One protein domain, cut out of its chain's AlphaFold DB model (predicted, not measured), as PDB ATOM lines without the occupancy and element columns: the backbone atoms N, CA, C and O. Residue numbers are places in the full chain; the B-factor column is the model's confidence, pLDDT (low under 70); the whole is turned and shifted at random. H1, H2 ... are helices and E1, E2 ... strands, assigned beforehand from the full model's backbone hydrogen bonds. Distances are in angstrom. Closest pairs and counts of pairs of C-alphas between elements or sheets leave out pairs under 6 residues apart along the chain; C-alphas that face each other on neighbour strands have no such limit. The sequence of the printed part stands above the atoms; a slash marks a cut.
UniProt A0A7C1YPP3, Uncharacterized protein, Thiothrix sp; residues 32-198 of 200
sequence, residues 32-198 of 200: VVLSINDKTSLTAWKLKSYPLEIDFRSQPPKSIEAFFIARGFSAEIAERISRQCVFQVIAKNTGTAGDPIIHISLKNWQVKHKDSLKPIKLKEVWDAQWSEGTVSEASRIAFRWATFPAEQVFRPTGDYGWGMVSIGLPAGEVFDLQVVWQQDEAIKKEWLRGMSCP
ATOM      1  N   VAL A  32     -37.032  29.441  -0.985       84.25
ATOM      2  CA  VAL A  32     -36.297  30.072  -2.082       84.25
ATOM      3  C   VAL A  32     -36.493  31.574  -1.963       84.25
ATOM      4  O   VAL A  32     -37.553  32.112  -2.279       84.25
ATOM      5  N   VAL A  33     -35.433  32.260  -1.547       87.25
ATOM      6  CA  VAL A  33     -35.425  33.714  -1.404       87.25
ATOM      7  C   VAL A  33     -34.874  34.334  -2.680       87.25
ATOM      8  O   VAL A  33     -33.699  34.166  -3.007       87.25
ATOM      9  N   LEU A  34     -35.723  35.073  -3.388       84.31
ATOM     10  CA  LEU A  34     -35.308  35.953  -4.474       84.31
ATOM     11  C   LEU A  34     -34.778  37.267  -3.895       84.31
ATOM     12  O   LEU A  34     -35.409  37.878  -3.035       84.31
ATOM     13  N   SER A  35     -33.642  37.726  -4.401       80.44
ATOM     14  CA  SER A  35     -33.119  39.061  -4.124       80.44
ATOM     15  C   SER A  35     -32.609  39.702  -5.406       80.44
ATOM     16  O   SER A  35     -32.093  39.022  -6.290       80.44
ATOM     17  N   ILE A  36     -32.761  41.016  -5.508       77.50
ATOM     18  CA  ILE A  36     -32.232  41.819  -6.608       77.50
ATOM     19  C   ILE A  36     -31.254  42.808  -5.985       77.50
ATOM     20  O   ILE A  36     -31.541  43.402  -4.948       77.50
ATOM     21  N   ASN A  37     -30.069  42.946  -6.571       71.19
ATOM     22  CA  ASN A  37     -29.090  43.914  -6.105       71.19
ATOM     23  C   ASN A  37     -29.427  45.306  -6.655       71.19
ATOM     24  O   ASN A  37     -29.243  45.550  -7.844       71.19
ATOM     25  N   ASP A  38     -29.831  46.233  -5.788       65.25
ATOM     26  CA  ASP A  38     -30.243  47.595  -6.173       65.25
ATOM     27  C   ASP A  38     -29.167  48.405  -6.922       65.25
ATOM     28  O   ASP A  38     -29.479  49.386  -7.592       65.25
ATOM     29  N   LYS A  39     -27.886  48.028  -6.807       65.31
ATOM     30  CA  LYS A  39     -26.764  48.737  -7.446       65.31
ATOM     31  C   LYS A  39     -26.369  48.156  -8.798       65.31
ATOM     32  O   LYS A  39     -25.807  48.874  -9.616       65.31
ATOM     33  N   THR A  40     -26.580  46.859  -9.004       66.94
ATOM     34  CA  THR A  40     -26.112  46.152 -10.207       66.94
ATOM     35  C   THR A  40     -27.243  45.544 -11.025       66.94
ATOM     36  O   THR A  40     -26.979  44.993 -12.091       66.94
ATOM     37  N   SER A  41     -28.478  45.595 -10.519       73.12
ATOM     38  CA  SER A  41     -29.662  44.905 -11.048       73.12
ATOM     39  C   SER A  41     -29.474  43.393 -11.224       73.12
ATOM     40  O   SER A  41     -30.295  42.731 -11.856       73.12
ATOM     41  N   LEU A  42     -28.403  42.822 -10.656       79.62
ATOM     42  CA  LEU A  42     -28.157  41.388 -10.708       79.62
ATOM     43  C   LEU A  42     -29.136  40.683  -9.791       79.62
ATOM     44  O   LEU A  42     -29.310  41.058  -8.629       79.62
ATOM     45  N   THR A  43     -29.740  39.635 -10.328       87.56
ATOM     46  CA  THR A  43     -30.702  38.828  -9.599       87.56
ATOM     47  C   THR A  43     -29.977  37.660  -8.942       87.56
ATOM     48  O   THR A  43     -29.053  37.065  -9.510       87.56
ATOM     49  N   ALA A  44     -30.373  37.351  -7.714       91.50
ATOM     50  CA  ALA A  44     -29.866  36.224  -6.964       91.50
ATOM     51  C   ALA A  44     -31.010  35.401  -6.376       91.50
ATOM     52  O   ALA A  44     -31.964  35.941  -5.814       91.50
ATOM     53  N   TRP A  45     -30.880  34.083  -6.468       95.38
ATOM     54  CA  TRP A  45     -31.804  33.122  -5.884       95.38
ATOM     55  C   TRP A  45     -31.064  32.355  -4.805       95.38
ATOM     56  O   TRP A  45     -30.033  31.738  -5.073       95.38
ATOM     57  N   LYS A  46     -31.591  32.374  -3.584       96.00
ATOM     58  CA  LYS A  46     -31.025  31.631  -2.467       96.00
ATOM     59  C   LYS A  46     -31.961  30.507  -2.052       96.00
ATOM     60  O   LYS A  46     -33.008  30.764  -1.466       96.00
ATOM     61  N   LEU A  47     -31.553  29.270  -2.316       96.56
ATOM     62  CA  LEU A  47     -32.176  28.075  -1.759       96.56
ATOM     63  C   LEU A  47     -31.690  27.885  -0.320       96.56
ATOM     64  O   LEU A  47     -30.486  27.807  -0.074       96.56
ATOM     65  N   LYS A  48     -32.626  27.768   0.620       96.25
ATOM     66  CA  LYS A  48     -32.377  27.392   2.011       96.25
ATOM     67  C   LYS A  48     -33.166  26.133   2.331       96.25
ATOM     68  O   LYS A  48     -34.390  26.155   2.385       96.25
ATOM     69  N   SER A  49     -32.467  25.031   2.562       94.88
ATOM     70  CA  SER A  49     -33.062  23.778   3.014       94.88
ATOM     71  C   SER A  49     -32.104  23.126   3.992       94.88
ATOM     72  O   SER A  49     -31.131  22.498   3.586       94.88
ATOM     73  N   TYR A  50     -32.336  23.344   5.285       93.88
ATOM     74  CA  TYR A  50     -31.372  22.988   6.320       93.88
ATOM     75  C   TYR A  50     -30.896  21.520   6.205       93.88
ATOM     76  O   TYR A  50     -31.738  20.621   6.117       93.88
ATOM     77  N   PRO A  51     -29.574  21.260   6.247       95.50
ATOM     78  CA  PRO A  51     -28.489  22.215   6.507       95.50
ATOM     79  C   PRO A  51     -27.891  22.875   5.249       95.50
ATOM     80  O   PRO A  51     -26.930  23.636   5.351       95.50
ATOM     81  N   LEU A  52     -28.423  22.607   4.061       97.12
ATOM     82  CA  LEU A  52     -27.942  23.161   2.799       97.12
ATOM     83  C   LEU A  52     -28.414  24.608   2.576       97.12
ATOM     84  O   LEU A  52     -29.603  24.924   2.639       97.12
ATOM     85  N   GLU A  53     -27.477  25.473   2.196       97.56
ATOM     86  CA  GLU A  53     -27.768  26.733   1.514       97.56
ATOM     87  C   GLU A  53     -27.063  26.771   0.152       97.56
ATOM     88  O   GLU A  53     -25.883  26.427   0.056       97.56
ATOM     89  N   ILE A  54     -27.760  27.230  -0.893       98.06
ATOM     90  CA  ILE A  54     -27.160  27.520  -2.202       98.06
ATOM     91  C   ILE A  54     -27.573  28.917  -2.661       98.06
ATOM     92  O   ILE A  54     -28.760  29.225  -2.716       98.06
ATOM     93  N   ASP A  55     -26.595  29.747  -3.000       97.06
ATOM     94  CA  ASP A  55     -26.763  31.076  -3.589       97.06
ATOM     95  C   ASP A  55     -26.407  31.017  -5.080       97.06
ATOM     96  O   ASP A  55     -25.289  30.643  -5.443       97.06
ATOM     97  N   PHE A  56     -27.366  31.370  -5.933       97.44
ATOM     98  CA  PHE A  56     -27.223  31.494  -7.378       97.44
ATOM     99  C   PHE A  56     -27.242  32.967  -7.750       97.44
ATOM    100  O   PHE A  56     -28.290  33.600  -7.669       97.44
ATOM    101  N   ARG A  57     -26.122  33.504  -8.230       94.56
ATOM    102  CA  ARG A  57     -26.024  34.898  -8.677       94.56
ATOM    103  C   ARG A  57     -25.861  34.952 -10.179       94.56
ATOM    104  O   ARG A  57     -24.903  34.394 -10.722       94.56
ATOM    105  N   SER A  58     -26.776  35.645 -10.837       91.44
ATOM    106  CA  SER A  58     -26.719  35.853 -12.277       91.44
ATOM    107  C   SER A  58     -25.454  36.628 -12.664       91.44
ATOM    108  O   SER A  58     -25.105  37.593 -11.978       91.44
ATOM    109  N   GLN A  59     -24.781  36.241 -13.750       90.06
ATOM    110  CA  GLN A  59     -23.595  36.939 -14.256       90.06
ATOM    111  C   GLN A  59     -23.859  37.512 -15.654       90.06
ATOM    112  O   GLN A  59     -24.281  36.753 -16.527       90.06
ATOM    113  N   PRO A  60     -23.603  38.811 -15.904       90.62
ATOM    114  CA  PRO A  60     -23.741  39.383 -17.239       90.62
ATOM    115  C   PRO A  60     -22.808  38.692 -18.245       90.62
ATOM    116  O   PRO A  60     -21.638  38.470 -17.903       90.62
ATOM    117  N   PRO A  61     -23.249  38.433 -19.491       93.62
ATOM    118  CA  PRO A  61     -22.426  37.816 -20.530       93.62
ATOM    119  C   PRO A  61     -21.062  38.496 -20.692       93.62
ATOM    120  O   PRO A  61     -20.025  37.838 -20.614       93.62
ATOM    121  N   LYS A  62     -21.021  39.831 -20.773       93.56
ATOM    122  CA  LYS A  62     -19.757  40.583 -20.897       93.56
ATOM    123  C   LYS A  62     -18.781  40.347 -19.742       93.56
ATOM    124  O   LYS A  62     -17.570  40.344 -19.951       93.56
ATOM    125  N   SER A  63     -19.286  40.134 -18.524       93.75
ATOM    126  CA  SER A  63     -18.438  39.821 -17.368       93.75
ATOM    127  C   SER A  63     -17.807  38.434 -17.507       93.75
ATOM    128  O   SER A  63     -16.608  38.277 -17.266       93.75
ATOM    129  N   ILE A  64     -18.588  37.450 -17.958       96.12
ATOM    130  CA  ILE A  64     -18.117  36.087 -18.225       96.12
ATOM    131  C   ILE A  64     -17.090  36.064 -19.360       96.12
ATOM    132  O   ILE A  64     -16.042  35.430 -19.232       96.12
ATOM    133  N   GLU A  65     -17.355  36.786 -20.446       97.25
ATOM    134  CA  GLU A  65     -16.440  36.890 -21.581       97.25
ATOM    135  C   GLU A  65     -15.091  37.474 -21.150       97.25
ATOM    136  O   GLU A  65     -14.047  36.838 -21.318       97.25
ATOM    137  N   ALA A  66     -15.110  38.640 -20.495       97.62
ATOM    138  CA  ALA A  66     -13.905  39.292 -19.995       97.62
ATOM    139  C   ALA A  66     -13.125  38.395 -19.019       97.62
ATOM    140  O   ALA A  66     -11.894  38.324 -19.072       97.62
ATOM    141  N   PHE A  67     -13.833  37.663 -18.153       97.62
ATOM    142  CA  PHE A  67     -13.229  36.730 -17.205       97.62
ATOM    143  C   PHE A  67     -12.435  35.612 -17.894       97.62
ATOM    144  O   PHE A  67     -11.364  35.235 -17.398       97.62
ATOM    145  N   PHE A  68     -12.938  35.074 -19.011       97.62
ATOM    146  CA  PHE A  68     -12.263  34.007 -19.750       97.62
ATOM    147  C   PHE A  68     -11.181  34.530 -20.697       97.62
ATOM    148  O   PHE A  68     -10.120  33.906 -20.771       97.62
ATOM    149  N   ILE A  69     -11.351  35.706 -21.310       98.44
ATOM    150  CA  ILE A  69     -10.262  36.382 -22.039       98.44
ATOM    151  C   ILE A  69      -9.055  36.585 -21.112       98.44
ATOM    152  O   ILE A  69      -7.932  36.217 -21.456       98.44
ATOM    153  N   ALA A  70      -9.286  37.054 -19.881       97.94
ATOM    154  CA  ALA A  70      -8.234  37.228 -18.874       97.94
ATOM    155  C   ALA A  70      -7.541  35.914 -18.447       97.94
ATOM    156  O   ALA A  70      -6.521  35.948 -17.762       97.94
ATOM    157  N   ARG A  71      -8.074  34.751 -18.844       97.31
ATOM    158  CA  ARG A  71      -7.510  33.408 -18.606       97.31
ATOM    159  C   ARG A  71      -6.902  32.785 -19.864       97.31
ATOM    160  O   ARG A  71      -6.650  31.580 -19.898       97.31
ATOM    161  N   GLY A  72      -6.659  33.595 -20.891       96.75
ATOM    162  CA  GLY A  72      -5.980  33.182 -22.116       96.75
ATOM    163  C   GLY A  72      -6.877  32.471 -23.130       96.75
ATOM    164  O   GLY A  72      -6.361  31.861 -24.063       96.75
ATOM    165  N   PHE A  73      -8.202  32.528 -22.967       97.62
ATOM    166  CA  PHE A  73      -9.113  32.120 -24.035       97.62
ATOM    167  C   PHE A  73      -9.098  33.154 -25.166       97.62
ATOM    168  O   PHE A  73      -8.963  34.354 -24.917       97.62
ATOM    169  N   SER A  74      -9.273  32.702 -26.411       96.94
ATOM    170  CA  SER A  74      -9.552  33.613 -27.523       96.94
ATOM    171  C   SER A  74     -10.902  34.307 -27.316       96.94
ATOM    172  O   SER A  74     -11.790  33.756 -26.659       96.94
ATOM    173  N   ALA A  75     -11.069  35.492 -27.911       97.06
ATOM    174  CA  ALA A  75     -12.331  36.230 -27.859       97.06
ATOM    175  C   ALA A  75     -13.510  35.370 -28.346       97.06
ATOM    176  O   ALA A  75     -14.508  35.264 -27.651       97.06
ATOM    177  N   GLU A  76     -13.345  34.648 -29.458       96.06
ATOM    178  CA  GLU A  76     -14.375  33.757 -30.012       96.06
ATOM    179  C   GLU A  76     -14.824  32.667 -29.018       96.06
ATOM    180  O   GLU A  76     -16.017  32.403 -28.850       96.06
ATOM    181  N   ILE A  77     -13.883  32.017 -28.324       96.00
ATOM    182  CA  ILE A  77     -14.242  30.957 -27.372       96.00
ATOM    183  C   ILE A  77     -14.864  31.559 -26.112       96.00
ATOM    184  O   ILE A  77     -15.832  30.997 -25.597       96.00
ATOM    185  N   ALA A  78     -14.335  32.684 -25.629       96.44
ATOM    186  CA  ALA A  78     -14.890  33.393 -24.483       96.44
ATOM    187  C   ALA A  78     -16.321  33.882 -24.757       96.44
ATOM    188  O   ALA A  78     -17.193  33.677 -23.915       96.44
ATOM    189  N   GLU A  79     -16.581  34.421 -25.950       95.25
ATOM    190  CA  GLU A  79     -17.910  34.825 -26.418       95.25
ATOM    191  C   GLU A  79     -18.861  33.621 -26.469       95.25
ATOM    192  O   GLU A  79     -19.988  33.657 -25.980       95.25
ATOM    193  N   ARG A  80     -18.404  32.482 -27.000       94.06
ATOM    194  CA  ARG A  80     -19.228  31.268 -27.031       94.06
ATOM    195  C   ARG A  80     -19.603  30.778 -25.629       94.06
ATOM    196  O   ARG A  80     -20.698  30.243 -25.451       94.06
ATOM    197  N   ILE A  81     -18.711  30.928 -24.648       94.31
ATOM    198  CA  ILE A  81     -19.009  30.609 -23.247       94.31
ATOM    199  C   ILE A  81     -19.990  31.639 -22.666       94.31
ATOM    200  O   ILE A  81     -20.954  31.240 -22.015       94.31
ATOM    201  N   SER A  82     -19.782  32.935 -22.917       94.12
ATOM    202  CA  SER A  82     -20.603  34.017 -22.357       94.12
ATOM    203  C   SER A  82     -22.021  34.082 -22.915       94.12
ATOM    204  O   SER A  82     -22.936  34.481 -22.201       94.12
ATOM    205  N   ARG A  83     -22.233  33.621 -24.153       91.56
ATOM    206  CA  ARG A  83     -23.567  33.467 -24.759       91.56
ATOM    207  C   ARG A  83     -24.431  32.414 -24.069       91.56
ATOM    208  O   ARG A  83     -25.608  32.272 -24.402       91.56
ATOM    209  N   GLN A  84     -23.863  31.635 -23.153       92.19
ATOM    210  CA  GLN A  84     -24.623  30.727 -22.313       92.19
ATOM    211  C   GLN A  84     -24.970  31.403 -20.994       92.19
ATOM    212  O   GLN A  84     -24.160  32.082 -20.374       92.19
ATOM    213  N   CYS A  85     -26.181  31.136 -20.535       94.38
ATOM    214  CA  CYS A  85     -26.666  31.535 -19.234       94.38
ATOM    215  C   CYS A  85     -25.796  30.913 -18.134       94.38
ATOM    216  O   CYS A  85     -25.806  29.692 -17.932       94.38
ATOM    217  N   VAL A  86     -25.004  31.751 -17.462       95.88
ATOM    218  CA  VAL A  86     -24.044  31.345 -16.432       95.88
ATOM    219  C   VAL A  86     -24.400  31.984 -15.098       95.88
ATOM    220  O   VAL A  86     -24.619  33.191 -14.989       95.88
ATOM    221  N   PHE A  87     -24.397  31.152 -14.064       96.75
ATOM    222  CA  PHE A  87     -24.558  31.575 -12.683       96.75
ATOM    223  C   PHE A  87     -23.265  31.372 -11.919       96.75
ATOM    224  O   PHE A  87     -22.593  30.351 -12.056       96.75
ATOM    225  N   GLN A  88     -22.955  32.324 -11.054       97.00
ATOM    226  CA  GLN A  88     -22.040  32.095  -9.953       97.00
ATOM    227  C   GLN A  88     -22.808  31.359  -8.853       97.00
ATOM    228  O   GLN A  88     -23.838  31.849  -8.395       97.00
ATOM    229  N   VAL A  89     -22.321  30.194  -8.435       97.62
ATOM    230  CA  VAL A  89     -22.985  29.342  -7.443       97.62
ATOM    231  C   VAL A  89     -22.112  29.218  -6.212       97.62
ATOM    232  O   VAL A  89     -20.949  28.840  -6.328       97.62
ATOM    233  N   ILE A  90     -22.674  29.498  -5.039       97.44
ATOM    234  CA  ILE A  90     -22.037  29.250  -3.744       97.44
ATOM    235  C   ILE A  90     -22.910  28.256  -2.988       97.44
ATOM    236  O   ILE A  90     -24.048  28.576  -2.661       97.44
ATOM    237  N   ALA A  91     -22.385  27.071  -2.695       98.00
ATOM    238  CA  ALA A  91     -23.062  26.069  -1.877       98.00
ATOM    239  C   ALA A  91     -22.366  25.956  -0.522       98.00
ATOM    240  O   ALA A  91     -21.137  26.014  -0.453       98.00
ATOM    241  N   LYS A  92     -23.142  25.800   0.549       98.00
ATOM    242  CA  LYS A  92     -22.631  25.691   1.916       98.00
ATOM    243  C   LYS A  92     -23.446  24.695   2.730       98.00
ATOM    244  O   LYS A  92     -24.675  24.714   2.689       98.00
ATOM    245  N   ASN A  93     -22.759  23.886   3.532       97.69
ATOM    246  CA  ASN A  93     -23.376  23.148   4.626       97.69
ATOM    247  C   ASN A  93     -23.320  24.009   5.898       97.69
ATOM    248  O   ASN A  93     -22.258  24.285   6.454       97.69
ATOM    249  N   THR A  94     -24.485  24.490   6.318       97.00
ATOM    250  CA  THR A  94     -24.684  25.350   7.495       97.00
ATOM    251  C   THR A  94     -24.959  24.571   8.779       97.00
ATOM    252  O   THR A  94     -25.163  25.183   9.826       97.00
ATOM    253  N   GLY A  95     -24.937  23.240   8.705       96.19
ATOM    254  CA  GLY A  95     -25.102  22.358   9.848       96.19
ATOM    255  C   GLY A  95     -23.955  22.480  10.847       96.19
ATOM    256  O   GLY A  95     -22.867  22.984  10.558       96.19
ATOM    257  N   THR A  96     -24.212  21.987  12.042       96.62
ATOM    258  CA  THR A  96     -23.304  21.881  13.179       96.62
ATOM    259  C   THR A  96     -22.742  20.466  13.317       96.62
ATOM    260  O   THR A  96     -23.079  19.559  12.560       96.62
ATOM    261  N   ALA A  97     -21.829  20.257  14.266       95.00
ATOM    262  CA  ALA A  97     -21.270  18.932  14.501       95.00
ATOM    263  C   ALA A  97     -22.385  17.912  14.809       95.00
ATOM    264  O   ALA A  97     -23.161  18.102  15.741       95.00
ATOM    265  N   GLY A  98     -22.436  16.829  14.030       92.81
ATOM    266  CA  GLY A  98     -23.483  15.805  14.112       92.81
ATOM    267  C   GLY A  98     -24.599  15.958  13.076       92.81
ATOM    268  O   GLY A  98     -25.377  15.024  12.910       92.81
ATOM    269  N   ASP A  99     -24.655  17.080  12.351       95.75
ATOM    270  CA  ASP A  99     -25.572  17.231  11.225       95.75
ATOM    271  C   ASP A  99     -25.105  16.457   9.975       95.75
ATOM    272  O   ASP A  99     -23.913  16.158   9.827       95.75
ATOM    273  N   PRO A 100     -26.031  16.162   9.045       96.12
ATOM    274  CA  PRO A 100     -25.751  15.394   7.836       96.12
ATOM    275  C   PRO A 100     -24.666  15.978   6.926       96.12
ATOM    276  O   PRO A 100     -24.517  17.198   6.775       96.12
ATOM    277  N   ILE A 101     -23.965  15.085   6.224       96.69
ATOM    278  CA  ILE A 101     -23.109  15.454   5.090       96.69
ATOM    279  C   ILE A 101     -23.999  15.706   3.870       96.69
ATOM    280  O   ILE A 101     -24.938  14.955   3.602       96.69
ATOM    281  N   ILE A 102     -23.685  16.757   3.108       98.12
ATOM    282  CA  ILE A 102     -24.393  17.075   1.868       98.12
ATOM    283  C   ILE A 102     -23.561  16.659   0.663       98.12
ATOM    284  O   ILE A 102     -22.397  17.034   0.539       98.12
ATOM    285  N   HIS A 103     -24.187  15.927  -0.250       98.19
ATOM    286  CA  HIS A 103     -23.621  15.536  -1.532       98.19
ATOM    287  C   HIS A 103     -24.398  16.222  -2.657       98.19
ATOM    288  O   HIS A 103     -25.620  16.092  -2.753       98.19
ATOM    289  N   ILE A 104     -23.694  16.944  -3.522       98.12
ATOM    290  CA  ILE A 104     -24.263  17.574  -4.715       98.12
ATOM    291  C   ILE A 104     -23.648  16.923  -5.946       98.12
ATOM    292  O   ILE A 104     -22.429  16.931  -6.102       98.12
ATOM    293  N   SER A 105     -24.514  16.436  -6.836       97.81
ATOM    294  CA  SER A 105     -24.157  16.047  -8.199       97.81
ATOM    295  C   SER A 105     -24.913  16.934  -9.180       97.81
ATOM    296  O   SER A 105     -26.141  16.858  -9.283       97.81
ATOM    297  N   LEU A 106     -24.184  17.755  -9.934       98.25
ATOM    298  CA  LEU A 106     -24.757  18.619 -10.968       98.25
ATOM    299  C   LEU A 106     -25.424  17.816 -12.096       98.25
ATOM    300  O   LEU A 106     -26.309  18.329 -12.776       98.25
ATOM    301  N   LYS A 107     -25.056  16.541 -12.277       97.88
ATOM    302  CA  LYS A 107     -25.672  15.636 -13.266       97.88
ATOM    303  C   LYS A 107     -27.149  15.366 -12.983       97.88
ATOM    304  O   LYS A 107     -27.895  15.036 -13.900       97.88
ATOM    305  N   ASN A 108     -27.560  15.503 -11.724       98.19
ATOM    306  CA  ASN A 108     -28.936  15.271 -11.300       98.19
ATOM    307  C   ASN A 108     -29.809  16.521 -11.436       98.19
ATOM    308  O   ASN A 108     -31.018  16.442 -11.227       98.19
ATOM    309  N   TRP A 109     -29.223  17.675 -11.763       98.50
ATOM    310  CA  TRP A 109     -29.966  18.919 -11.900       98.50
ATOM    311  C   TRP A 109     -30.621  18.998 -13.270       98.50
ATOM    312  O   TRP A 109     -30.050  18.592 -14.284       98.50
ATOM    313  N   GLN A 110     -31.833  19.539 -13.292       98.44
ATOM    314  CA  GLN A 110     -32.647  19.621 -14.498       98.44
ATOM    315  C   GLN A 110     -33.171  21.038 -14.683       98.44
ATOM    316  O   GLN A 110     -33.603  21.689 -13.737       98.44
ATOM    317  N   VAL A 111     -33.170  21.495 -15.923       98.25
ATOM    318  CA  VAL A 111     -33.722  22.768 -16.363       98.25
ATOM    319  C   VAL A 111     -35.037  22.482 -17.050       98.25
ATOM    320  O   VAL A 111     -35.084  21.741 -18.037       98.25
ATOM    321  N   LYS A 112     -36.107  23.084 -16.540       98.38
ATOM    322  CA  LYS A 112     -37.383  23.145 -17.237       98.38
ATOM    323  C   LYS A 112     -37.456  24.474 -17.977       98.38
ATOM    324  O   LYS A 112     -37.490  25.538 -17.366       98.38
ATOM    325  N   HIS A 113     -37.492  24.401 -19.299       97.44
ATOM    326  CA  HIS A 113     -37.588  25.557 -20.184       97.44
ATOM    327  C   HIS A 113     -38.630  25.277 -21.258       97.44
ATOM    328  O   HIS A 113     -38.512  24.289 -21.994       97.44
ATOM    329  N   LYS A 114     -39.654  26.139 -21.329       93.88
ATOM    330  CA  LYS A 114     -40.853  25.914 -22.155       93.88
ATOM    331  C   LYS A 114     -41.436  24.527 -21.811       93.88
ATOM    332  O   LYS A 114     -41.551  24.198 -20.630       93.88
ATOM    333  N   ASP A 115     -41.718  23.691 -22.807       92.06
ATOM    334  CA  ASP A 115     -42.229  22.325 -22.608       92.06
ATOM    335  C   ASP A 115     -41.123  21.256 -22.520       92.06
ATOM    336  O   ASP A 115     -41.393  20.059 -22.616       92.06
ATOM    337  N   SER A 116     -39.860  21.667 -22.351       95.81
ATOM    338  CA  SER A 116     -38.721  20.750 -22.309       95.81
ATOM    339  C   SER A 116     -38.082  20.668 -20.925       95.81
ATOM    340  O   SER A 116     -37.928  21.674 -20.234       95.81
ATOM    341  N   LEU A 117     -37.681  19.454 -20.547       97.62
ATOM    342  CA  LEU A 117     -36.873  19.164 -19.367       97.62
ATOM    343  C   LEU A 117     -35.528  18.606 -19.836       97.62
ATOM    344  O   LEU A 117     -35.503  17.623 -20.580       97.62
ATOM    345  N   LYS A 118     -34.424  19.250 -19.459       97.25
ATOM    346  CA  LYS A 118     -33.073  18.898 -19.923       97.25
ATOM    347  C   LYS A 118     -32.051  19.027 -18.792       97.25
ATOM    348  O   LYS A 118     -32.234  19.881 -17.929       97.25
ATOM    349  N   PRO A 119     -30.948  18.263 -18.808       97.62
ATOM    350  CA  PRO A 119     -29.862  18.475 -17.856       97.62
ATOM    351  C   PRO A 119     -29.190  19.837 -18.082       97.62
ATOM    352  O   PRO A 119     -29.167  20.346 -19.207       97.62
ATOM    353  N   ILE A 120     -28.593  20.403 -17.027       97.38
ATOM    354  CA  ILE A 120     -27.701  21.567 -17.169       97.38
ATOM    355  C   ILE A 120     -26.452  21.214 -17.990       97.38
ATOM    356  O   ILE A 120     -26.043  20.052 -18.083       97.38
ATOM    357  N   LYS A 121     -25.794  22.228 -18.565       96.62
ATOM    358  CA  LYS A 121     -24.559  22.028 -19.332       96.62
ATOM    359  C   LYS A 121     -23.346  21.938 -18.400       96.62
ATOM    360  O   LYS A 121     -22.846  22.942 -17.902       96.62
ATOM    361  N   LEU A 122     -22.843  20.723 -18.204       96.88
ATOM    362  CA  LEU A 122     -21.677  20.461 -17.358       96.88
ATOM    363  C   LEU A 122     -20.365  20.949 -17.987       96.88
ATOM    364  O   LEU A 122     -20.235  21.049 -19.210       96.88
ATOM    365  N   LYS A 123     -19.354  21.194 -17.148       94.88
ATOM    366  CA  LYS A 123     -18.020  21.622 -17.597       94.88
ATOM    367  C   LYS A 123     -17.319  20.571 -18.460       94.88
ATOM    368  O   LYS A 123     -16.589  20.931 -19.375       94.88
ATOM    369  N   GLU A 124     -17.587  19.290 -18.228       95.19
ATOM    370  CA  GLU A 124     -17.034  18.186 -19.017       95.19
ATOM    371  C   GLU A 124     -17.558  18.218 -20.461       95.19
ATOM    372  O   GLU A 124     -16.820  17.903 -21.391       95.19
ATOM    373  N   VAL A 125     -18.801  18.676 -20.669       94.56
ATOM    374  CA  VAL A 125     -19.370  18.867 -22.013       94.56
ATOM    375  C   VAL A 125     -18.635  19.984 -22.755       94.56
ATOM    376  O   VAL A 125     -18.431  19.884 -23.959       94.56
ATOM    377  N   TRP A 126     -18.221  21.041 -22.055       92.62
ATOM    378  CA  TRP A 126     -17.404  22.103 -22.643       92.62
ATOM    379  C   TRP A 126     -15.994  21.635 -22.986       92.62
ATOM    380  O   TRP A 126     -15.538  21.862 -24.102       92.62
ATOM    381  N   ASP A 127     -15.324  20.958 -22.055       90.44
ATOM    382  CA  ASP A 127     -13.942  20.511 -22.255       90.44
ATOM    383  C   ASP A 127     -13.837  19.505 -23.415       90.44
ATOM    384  O   ASP A 127     -12.907  19.576 -24.220       90.44
ATOM    385  N   ALA A 128     -14.851  18.645 -23.576       92.50
ATOM    386  CA  ALA A 128     -14.964  17.713 -24.698       92.50
ATOM    387  C   ALA A 128     -15.229  18.393 -26.057       92.50
ATOM    388  O   ALA A 128     -14.932  17.809 -27.097       92.50
ATOM    389  N   GLN A 129     -15.778  19.615 -26.080       91.44
ATOM    390  CA  GLN A 129     -16.006  20.381 -27.318       91.44
ATOM    391  C   GLN A 129     -14.729  21.031 -27.858       91.44
ATOM    392  O   GLN A 129     -14.713  21.509 -28.994       91.44
ATOM    393  N   TRP A 130     -13.670  21.096 -27.056       93.31
ATOM    394  CA  TRP A 130     -12.398  21.657 -27.477       93.31
ATOM    395  C   TRP A 130     -11.491  20.524 -27.940       93.31
ATOM    396  O   TRP A 130     -11.015  19.728 -27.128       93.31
ATOM    397  N   SER A 131     -11.208  20.469 -29.239       89.25
ATOM    398  CA  SER A 131     -10.148  19.616 -29.775       89.25
ATOM    399  C   SER A 131      -8.772  20.039 -29.256       89.25
ATOM    400  O   SER A 131      -8.582  21.147 -28.735       89.25
ATOM    401  N   GLU A 132      -7.798  19.142 -29.375       86.94
ATOM    402  CA  GLU A 132      -6.404  19.444 -29.064       86.94
ATOM    403  C   GLU A 132      -5.939  20.705 -29.816       86.94
ATOM    404  O   GLU A 132      -6.325  20.946 -30.958       86.94
ATOM    405  N   GLY A 133      -5.187  21.573 -29.135       86.00
ATOM    406  CA  GLY A 133      -4.720  22.849 -29.689       86.00
ATOM    407  C   GLY A 133      -5.756  23.982 -29.761       86.00
ATOM    408  O   GLY A 133      -5.357  25.135 -29.881       86.00
ATOM    409  N   THR A 134      -7.065  23.719 -29.622       93.38
ATOM    410  CA  THR A 134      -8.103  24.776 -29.668       93.38
ATOM    411  C   THR A 134      -8.059  25.710 -28.459       93.38
ATOM    412  O   THR A 134      -8.299  26.908 -28.577       93.38
ATOM    413  N   VAL A 135      -7.770  25.159 -27.282       95.75
ATOM    414  CA  VAL A 135      -7.621  25.899 -26.025       95.75
ATOM    415  C   VAL A 135      -6.321  25.445 -25.384       95.75
ATOM    416  O   VAL A 135      -6.088  24.235 -25.284       95.75
ATOM    417  N   SER A 136      -5.500  26.401 -24.939       96.00
ATOM    418  CA  SER A 136      -4.254  26.101 -24.230       96.00
ATOM    419  C   SER A 136      -4.527  25.268 -22.974       96.00
ATOM    420  O   SER A 136      -5.574  25.403 -22.334       96.00
ATOM    421  N   GLU A 137      -3.579  24.419 -22.581       95.25
ATOM    422  CA  GLU A 137      -3.723  23.605 -21.371       95.25
ATOM    423  C   GLU A 137      -3.980  24.472 -20.127       95.25
ATOM    424  O   GLU A 137      -4.898  24.193 -19.351       95.25
ATOM    425  N   ALA A 138      -3.243  25.579 -19.987       96.44
ATOM    426  CA  ALA A 138      -3.413  26.528 -18.893       96.44
ATOM    427  C   ALA A 138      -4.835  27.115 -18.850       96.44
ATOM    428  O   ALA A 138      -5.457  27.158 -17.787       96.44
ATOM    429  N   SER A 139      -5.391  27.503 -20.001       97.31
ATOM    430  CA  SER A 139      -6.758  28.024 -20.098       97.31
ATOM    431  C   SER A 139      -7.805  26.954 -19.764       97.31
ATOM    432  O   SER A 139      -8.744  27.228 -19.015       97.31
ATOM    433  N   ARG A 140      -7.623  25.706 -20.220       96.00
ATOM    434  CA  ARG A 140      -8.504  24.581 -19.839       96.00
ATOM    435  C   ARG A 140      -8.483  24.315 -18.340       96.00
ATOM    436  O   ARG A 140      -9.526  24.062 -17.739       96.00
ATOM    437  N   ILE A 141      -7.302  24.353 -17.724       95.94
ATOM    438  CA  ILE A 141      -7.153  24.229 -16.271       95.94
ATOM    439  C   ILE A 141      -7.908  25.376 -15.591       95.94
ATOM    440  O   ILE A 141      -8.769  25.120 -14.751       95.94
ATOM    441  N   ALA A 142      -7.678  26.624 -16.009       96.81
ATOM    442  CA  ALA A 142      -8.355  27.789 -15.447       96.81
ATOM    443  C   ALA A 142      -9.890  27.694 -15.543       96.81
ATOM    444  O   ALA A 142     -10.582  28.041 -14.588       96.81
ATOM    445  N   PHE A 143     -10.433  27.174 -16.648       97.25
ATOM    446  CA  PHE A 143     -11.869  26.913 -16.791       97.25
ATOM    447  C   PHE A 143     -12.376  25.844 -15.822       97.25
ATOM    448  O   PHE A 143     -13.391  26.044 -15.152       97.25
ATOM    449  N   ARG A 144     -11.655  24.726 -15.687       95.88
ATOM    450  CA  ARG A 144     -12.024  23.639 -14.765       95.88
ATOM    451  C   ARG A 144     -12.027  24.073 -13.296       95.88
ATOM    452  O   ARG A 144     -12.845  23.547 -12.543       95.88
ATOM    453  N   TRP A 145     -11.159  25.019 -12.921       95.75
ATOM    454  CA  TRP A 145     -11.112  25.636 -11.587       95.75
ATOM    455  C   TRP A 145     -12.162  26.730 -11.379       95.75
ATOM    456  O   TRP A 145     -12.671  26.882 -10.276       95.75
ATOM    457  N   ALA A 146     -12.488  27.502 -12.417       96.75
ATOM    458  CA  ALA A 146     -13.499  28.556 -12.329       96.75
ATOM    459  C   ALA A 146     -14.936  28.013 -12.265       96.75
ATOM    460  O   ALA A 146     -15.846  28.707 -11.811       96.75
ATOM    461  N   THR A 147     -15.154  26.791 -12.747       97.38
ATOM    462  CA  THR A 147     -16.466  26.140 -12.804       97.38
ATOM    463  C   THR A 147     -16.731  25.297 -11.564       97.38
ATOM    464  O   THR A 147     -15.833  24.661 -11.010       97.38
ATOM    465  N   PHE A 148     -17.990  25.277 -11.129       97.56
ATOM    466  CA  PHE A 148     -18.407  24.488  -9.976       97.56
ATOM    467  C   PHE A 148     -18.158  22.992 -10.261       97.56
ATOM    468  O   PHE A 148     -18.399  22.533 -11.385       97.56
ATOM    469  N   PRO A 149     -17.629  22.213  -9.302       96.12
ATOM    470  CA  PRO A 149     -17.409  20.783  -9.493       96.12
ATOM    471  C   PRO A 149     -18.699  20.038  -9.855       96.12
ATOM    472  O   PRO A 149     -19.751  20.292  -9.280       96.12
ATOM    473  N   ALA A 150     -18.619  19.080 -10.783       95.81
ATOM    474  CA  ALA A 150     -19.777  18.258 -11.137       95.81
ATOM    475  C   ALA A 150     -20.257  17.385  -9.963       95.81
ATOM    476  O   ALA A 150     -21.434  17.048  -9.902       95.81
ATOM    477  N   GLU A 151     -19.347  17.046  -9.049       97.19
ATOM    478  CA  GLU A 151     -19.593  16.296  -7.818       97.19
ATOM    479  C   GLU A 151     -18.904  17.028  -6.663       97.19
ATOM    480  O   GLU A 151     -17.721  17.368  -6.770       97.19
ATOM    481  N   GLN A 152     -19.611  17.258  -5.558       96.88
ATOM    482  CA  GLN A 152     -19.023  17.860  -4.365       96.88
ATOM    483  C   GLN A 152     -19.676  17.351  -3.079       96.88
ATOM    484  O   GLN A 152     -20.883  17.124  -3.018       96.88
ATOM    485  N   VAL A 153     -18.851  17.199  -2.042       97.56
ATOM    486  CA  VAL A 153     -19.256  16.793  -0.693       97.56
ATOM    487  C   VAL A 153     -18.977  17.942   0.271       97.56
ATOM    488  O   VAL A 153     -17.879  18.495   0.254       97.56
ATOM    489  N   PHE A 154     -19.952  18.278   1.112       97.69
ATOM    490  CA  PHE A 154     -19.872  19.344   2.110       97.69
ATOM    491  C   PHE A 154     -20.130  18.766   3.498       97.69
ATOM    492  O   PHE A 154     -21.251  18.345   3.807       97.69
ATOM    493  N   ARG A 155     -19.101  18.750   4.346       97.00
ATOM    494  CA  ARG A 155     -19.244  18.350   5.748       97.00
ATOM    495  C   ARG A 155     -19.949  19.446   6.550       97.00
ATOM    496  O   ARG A 155     -19.898  20.616   6.170       97.00
ATOM    497  N   PRO A 156     -20.612  19.097   7.661       96.38
ATOM    498  CA  PRO A 156     -21.126  20.110   8.575       96.38
ATOM    499  C   PRO A 156     -19.989  20.990   9.114       96.38
ATOM    500  O   PRO A 156     -18.813  20.670   8.957       96.38
ATOM    501  N   THR A 157     -20.342  22.068   9.814       93.62
ATOM    502  CA  THR A 157     -19.448  23.096  10.389       93.62
ATOM    503  C   THR A 157     -18.910  24.132   9.400       93.62
ATOM    504  O   THR A 157     -17.968  24.862   9.700       93.62
ATOM    505  N   GLY A 158     -19.593  24.294   8.264       85.81
ATOM    506  CA  GLY A 158     -19.402  25.448   7.391       85.81
ATOM    507  C   GLY A 158     -18.619  25.190   6.110       85.81
ATOM    508  O   GLY A 158     -18.256  26.184   5.474       85.81
ATOM    509  N   ASP A 159     -18.396  23.930   5.710       96.94
ATOM    510  CA  ASP A 159     -17.834  23.626   4.389       96.94
ATOM    511  C   ASP A 159     -18.645  24.344   3.312       96.94
ATOM    512  O   ASP A 159     -19.882  24.318   3.296       96.94
ATOM    513  N   TYR A 160     -17.928  24.972   2.390       97.19
ATOM    514  CA  TYR A 160     -18.518  25.686   1.277       97.19
ATOM    515  C   TYR A 160     -17.699  25.489   0.007       97.19
ATOM    516  O   TYR A 160     -16.535  25.091   0.029       97.19
ATOM    517  N   GLY A 161     -18.338  25.769  -1.116       96.62
ATOM    518  CA  GLY A 161     -17.771  25.644  -2.446       96.62
ATOM    519  C   GLY A 161     -18.350  26.721  -3.333       96.62
ATOM    520  O   GLY A 161     -19.484  27.161  -3.139       96.62
ATOM    521  N   TRP A 162     -17.554  27.158  -4.299       96.44
ATOM    522  CA  TRP A 162     -17.952  28.185  -5.239       96.44
ATOM    523  C   TRP A 162     -17.369  27.884  -6.618       96.44
ATOM    524  O   TRP A 162     -16.223  27.466  -6.749       96.44
ATOM    525  N   GLY A 163     -18.173  28.114  -7.648       97.69
ATOM    526  CA  GLY A 163     -17.746  28.183  -9.034       97.69
ATOM    527  C   GLY A 163     -18.884  28.656  -9.934       97.69
ATOM    528  O   GLY A 163     -19.967  29.009  -9.467       97.69
ATOM    529  N   MET A 164     -18.627  28.683 -11.234       97.94
ATOM    530  CA  MET A 164     -19.624  28.988 -12.258       97.94
ATOM    531  C   MET A 164     -20.363  27.725 -12.716       97.94
ATOM    532  O   MET A 164     -19.747  26.670 -12.870       97.94
ATOM    533  N   VAL A 165     -21.660  27.839 -12.995       97.38
ATOM    534  CA  VAL A 165     -22.484  26.787 -13.610       97.38
ATOM    535  C   VAL A 165     -23.124  27.330 -14.881       97.38
ATOM    536  O   VAL A 165     -23.738  28.395 -14.857       97.38
ATOM    537  N   SER A 166     -22.999  26.594 -15.989       96.38
ATOM    538  CA  SER A 166     -23.715  26.883 -17.236       96.38
ATOM    539  C   SER A 166     -25.059  26.155 -17.256       96.38
ATOM    540  O   SER A 166     -25.115  24.933 -17.143       96.38
ATOM    541  N   ILE A 167     -26.149  26.888 -17.466       96.25
ATOM    542  CA  ILE A 167     -27.502  26.313 -17.539       96.25
ATOM    543  C   ILE A 167     -27.725  25.582 -18.869       96.25
ATOM    544  O   ILE A 167     -28.442  24.589 -18.915       96.25
ATOM    545  N   GLY A 168     -27.059  26.016 -19.944       94.44
ATOM    546  CA  GLY A 168     -27.261  25.462 -21.289       94.44
ATOM    547  C   GLY A 168     -28.384  26.143 -22.079       94.44
ATOM    548  O   GLY A 168     -28.869  25.584 -23.060       94.44
ATOM    549  N   LEU A 169     -28.804  27.333 -21.641       95.56
ATOM    550  CA  LEU A 169     -29.759  28.209 -22.321       95.56
ATOM    551  C   LEU A 169     -29.055  29.489 -22.805       95.56
ATOM    552  O   LEU A 169     -28.026  29.852 -22.227       95.56
ATOM    553  N   PRO A 170     -29.571  30.170 -23.843       93.50
ATOM    554  CA  PRO A 170     -29.082  31.489 -24.241       93.50
ATOM    555  C   PRO A 170     -29.428  32.582 -23.211       93.50
ATOM    556  O   PRO A 170     -30.218  32.362 -22.290       93.50
ATOM    557  N   ALA A 171     -28.812  33.757 -23.367       90.81
ATOM    558  CA  ALA A 171     -29.122  34.971 -22.603       90.81
ATOM    559  C   ALA A 171     -30.607  35.379 -22.729       90.81
ATOM    560  O   ALA A 171     -31.266  35.038 -23.713       90.81
ATOM    561  N   GLY A 172     -31.131  36.083 -21.719       91.19
ATOM    562  CA  GLY A 172     -32.513  36.590 -21.675       91.19
ATOM    563  C   GLY A 172     -33.630  35.552 -21.467       91.19
ATOM    564  O   GLY A 172     -34.797  35.913 -21.321       91.19
ATOM    565  N   GLU A 173     -33.322  34.253 -21.437       95.06
ATOM    566  CA  GLU A 173     -34.331  33.209 -21.210       95.06
ATOM    567  C   GLU A 173     -34.774  33.113 -19.737       95.06
ATOM    568  O   GLU A 173     -33.988  33.309 -18.807       95.06
ATOM    569  N   VAL A 174     -36.037  32.730 -19.522       95.50
ATOM    570  CA  VAL A 174     -36.622  32.441 -18.199       95.50
ATOM    571  C   VAL A 174     -36.915  30.947 -18.081       95.50
ATOM    572  O   VAL A 174     -37.466  30.346 -19.003       95.50
ATOM    573  N   PHE A 175     -36.559  30.333 -16.955       97.56
ATOM    574  CA  PHE A 175     -36.612  28.885 -16.750       97.56
ATOM    575  C   PHE A 175     -36.852  28.516 -15.279       97.56
ATOM    576  O   PHE A 175     -36.685  29.339 -14.383       97.56
ATOM    577  N   ASP A 176     -37.195  27.253 -15.021       98.00
ATOM    578  CA  ASP A 176     -37.149  26.683 -13.671       98.00
ATOM    579  C   ASP A 176     -35.949  25.736 -13.553       98.00
ATOM    580  O   ASP A 176     -35.655  24.968 -14.475       98.00
ATOM    581  N   LEU A 177     -35.274  25.741 -12.404       98.50
ATOM    582  CA  LEU A 177     -34.168  24.836 -12.095       98.50
ATOM    583  C   LEU A 177     -34.572  23.869 -10.985       98.50
ATOM    584  O   LEU A 177     -34.901  24.290  -9.878       98.50
ATOM    585  N   GLN A 178     -34.491  22.570 -11.251       98.31
ATOM    586  CA  GLN A 178     -34.536  21.552 -10.213       98.31
ATOM    587  C   GLN A 178     -33.130  21.321  -9.675       98.31
ATOM    588  O   GLN A 178     -32.268  20.770 -10.363       98.31
ATOM    589  N   VAL A 179     -32.934  21.700  -8.420       98.25
ATOM    590  CA  VAL A 179     -31.739  21.375  -7.649       98.25
ATOM    591  C   VAL A 179     -31.982  20.054  -6.941       98.25
ATOM    592  O   VAL A 179     -33.004  19.874  -6.280       98.25
ATOM    593  N   VAL A 180     -31.032  19.132  -7.073       98.25
ATOM    594  CA  VAL A 180     -31.055  17.819  -6.418       98.25
ATOM    595  C   VAL A 180     -29.791  17.665  -5.586       98.25
ATOM    596  O   VAL A 180     -28.687  17.946  -6.060       98.25
ATOM    597  N   TRP A 181     -29.951  17.210  -4.350       98.25
ATOM    598  CA  TRP A 181     -28.847  16.894  -3.453       98.25
ATOM    599  C   TRP A 181     -29.193  15.673  -2.615       98.25
ATOM    600  O   TRP A 181     -30.358  15.309  -2.455       98.25
ATOM    601  N   GLN A 182     -28.168  15.033  -2.081       98.25
ATOM    602  CA  GLN A 182     -28.306  13.951  -1.127       98.25
ATOM    603  C   GLN A 182     -27.872  14.452   0.250       98.25
ATOM    604  O   GLN A 182     -26.879  15.168   0.389       98.25
ATOM    605  N   GLN A 183     -28.663  14.096   1.253       95.06
ATOM    606  CA  GLN A 183     -28.443  14.382   2.662       95.06
ATOM    607  C   GLN A 183     -28.513  13.045   3.397       95.06
ATOM    608  O   GLN A 183     -29.586  12.444   3.474       95.06
ATOM    609  N   ASP A 184     -27.362  12.560   3.856       88.31
ATOM    610  CA  ASP A 184     -27.161  11.163   4.261       88.31
ATOM    611  C   ASP A 184     -27.656  10.185   3.180       88.31
ATOM    612  O   ASP A 184     -27.137  10.201   2.068       88.31
ATOM    613  N   GLU A 185     -28.662   9.352   3.454       89.88
ATOM    614  CA  GLU A 185     -29.250   8.415   2.481       89.88
ATOM    615  C   GLU A 185     -30.439   9.013   1.709       89.88
ATOM    616  O   GLU A 185     -30.925   8.431   0.738       89.88
ATOM    617  N   ALA A 186     -30.933  10.185   2.118       94.50
ATOM    618  CA  ALA A 186     -32.123  10.785   1.537       94.50
ATOM    619  C   ALA A 186     -31.779  11.671   0.337       94.50
ATOM    620  O   ALA A 186     -31.017  12.632   0.445       94.50
ATOM    621  N   ILE A 187     -32.430  11.412  -0.798       97.31
ATOM    622  CA  ILE A 187     -32.409  12.320  -1.948       97.31
ATOM    623  C   ILE A 187     -33.451  13.416  -1.725       97.31
ATOM    624  O   ILE A 187     -34.639  13.151  -1.520       97.31
ATOM    625  N   LYS A 188     -33.000  14.661  -1.794       97.25
ATOM    626  CA  LYS A 188     -33.813  15.867  -1.701       97.25
ATOM    627  C   LYS A 188     -33.809  16.587  -3.046       97.25
ATOM    628  O   LYS A 188     -32.856  16.498  -3.820       97.25
ATOM    629  N   LYS A 189     -34.903  17.288  -3.336       96.88
ATOM    630  CA  LYS A 189     -35.063  18.068  -4.563       96.88
ATOM    631  C   LYS A 189     -35.891  19.309  -4.288       96.88
ATOM    632  O   LYS A 189     -36.859  19.220  -3.539       96.88
ATOM    633  N   GLU A 190     -35.544  20.409  -4.939       97.38
ATOM    634  CA  GLU A 190     -36.317  21.647  -4.884       97.38
ATOM    635  C   GLU A 190     -36.330  22.341  -6.246       97.38
ATOM    636  O   GLU A 190     -35.352  22.276  -6.993       97.38
ATOM    637  N   TRP A 191     -37.450  22.986  -6.574       96.25
ATOM    638  CA  TRP A 191     -37.607  23.778  -7.787       96.25
ATOM    639  C   TRP A 191     -37.419  25.263  -7.486       96.25
ATOM    640  O   TRP A 191     -38.257  25.891  -6.842       96.25
ATOM    641  N   LEU A 192     -36.368  25.855  -8.046       96.44
ATOM    642  CA  LEU A 192     -36.226  27.301  -8.141       96.44
ATOM    643  C   LEU A 192     -36.991  27.750  -9.386       96.44
ATOM    644  O   LEU A 192     -36.581  27.451 -10.508       96.44
ATOM    645  N   ARG A 193     -38.131  28.414  -9.188       94.88
ATOM    646  CA  ARG A 193     -39.024  28.808 -10.284       94.88
ATOM    647  C   ARG A 193     -38.737  30.214 -10.787       94.88
ATOM    648  O   ARG A 193     -38.389  31.088  -9.994       94.88
ATOM    649  N   GLY A 194     -38.945  30.429 -12.084       94.38
ATOM    650  CA  GLY A 194     -38.816  31.745 -12.712       94.38
ATOM    651  C   GLY A 194     -37.409  32.332 -12.591       94.38
ATOM    652  O   GLY A 194     -37.256  33.539 -12.419       94.38
ATOM    653  N   MET A 195     -36.383  31.481 -12.629       95.00
ATOM    654  CA  MET A 195     -35.008  31.939 -12.767       95.00
ATOM    655  C   MET A 195     -34.819  32.597 -14.132       95.00
ATOM    656  O   MET A 195     -35.413  32.160 -15.117       95.00
ATOM    657  N   SER A 196     -33.993  33.636 -14.206       93.94
ATOM    658  CA  SER A 196     -33.757  34.372 -15.449       93.94
ATOM    659  C   SER A 196     -32.273  34.480 -15.778       93.94
ATOM    660  O   SER A 196     -31.421  34.701 -14.913       93.94
ATOM    661  N   CYS A 197     -31.971  34.309 -17.058       92.81
ATOM    662  CA  CYS A 197     -30.668  34.581 -17.634       92.81
ATOM    663  C   CYS A 197     -30.532  36.090 -17.860       92.81
ATOM    664  O   CYS A 197     -31.453  36.679 -18.423       92.81
ATOM    665  N   PRO A 198     -29.416  36.726 -17.463       88.31
ATOM    666  CA  PRO A 198     -29.171  38.119 -17.816       88.31
ATOM    667  C   PRO A 198     -29.216  38.328 -19.327       88.31
ATOM    668  O   PRO A 198     -28.827  37.435 -20.088       88.31
TER     669      PRO A 198
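What this domain is: This is residues 32 to 198 of the 200 residues of an uncharacterized protein of Thiothrix sp (UniProt A0A7C1YPP3). Two twisted sheets stand face to face as a sandwich, their strands running at a small angle to each other, and four short helices gather at one end of it. One sheet is a row of five strands; the other is built along the long strand E10, with E11 along one side and the short strands E5 and E6 beside different parts of the other side, E8 next to E5 and E7 next to E6. The printed part has 167 residues, with four named helices and eleven named strands in the order E1 E2 E3 H1 H2 E4 E5 E6 E7 H3 H4 E8 E9 E10 E11, and its class is mixed, helices and strands. The five-strand sheet has the order E1 E2 E3 E4 E9, all antiparallel, and the neighbour pairs of the branched six-strand sheet are antiparallel too. The whole is compact, with a radius of gyration of the C-alphas of 16.1 A and spans of 47 by 34 by 32 A.

How they stand to each other: In the branched sheet E10, residues 174 to 183, has E11, residues 186 to 196, on one side. These two form a hairpin, with N 177 and O 192 at 2.9 A. On the other side of E10 are E5, residues 102 to 105, beside residues 181 to 183, and E6, residues 110 to 113, beside residues 175 to 178. N 103 and O 182 are 2.9 A apart, and N 112 and O 176 are 2.8 A apart. E8, residues 151 to 154, is the neighbour of E5, with N 104 and O 152 at 2.9 A. E7, residues 116 to 119, forms a hairpin with E6, with N 111 and O 118 at 2.7 A. The parts of the two sheets that face each other are 9.8 A centre to centre, and their strands stand at 18 degrees. In the five-strand sheet E1, residues 32 to 36, E2, residues 43 to 49, and E3, residues 52 to 58, form a meander, each strand the antiparallel neighbour of the one before. N 35 and O 44 are 2.8 A apart, and N 47 and O 54 are 2.8 A apart. E4, residues 84 to 93, follows beside E3, with N 55 and O 90 at 2.8 A. E9, residues 160 to 170, is an edge strand beside E4, with N 87 and O 165 at 2.9 A. The closest C-alphas of E1 and E11, those of Val 32 and Leu 192, are 6.7 A apart. H1, residues 61 to 69, only grazes the five-strand sheet with its residues 61 to 64. It touches H2, residues 75 to 82, at a steep tilt of 47 degrees, opposite ways; their closest C-alphas, those of Pro 61 and Ser 82, are 4.6 A apart. H4, residues 137 to 146, only grazes the same sheet with its residues 143 to 146. H3, residues 123 to 129, is close to H4 but not clearly touching it; their closest C-alphas, those of Lys 123 and Arg 144, are 6.9 A apart. In H1, H2, H3 and H4 every O i to N i+4 pair is within hydrogen-bond range.

Where its parts are: E1 begins at C-alpha 32, (-36.297, 30.072, -2.082). E2 is 19.8 A long, E3 19.7 A and E4 28.0 A. H4, the longest helix by residues, measures 14.2 A and begins at C-alpha 137, (-3.723, 23.605, -21.371). E9 is 28.2 A long and E10 28.8 A. E11, 29.1 A long, bends by 58 degrees at residue 193 and ends at C-alpha 196, (-33.757, 34.372, -15.449).

The domain as a whole: The two C-alphas farthest apart, those of Glu 76 and Gly 98, are 48.5 A apart. The printed part has no cut, and no link is long. Mean pLDDT of the printed part is 94.3; residues 38 to 40, between E1 and E2, are under 70.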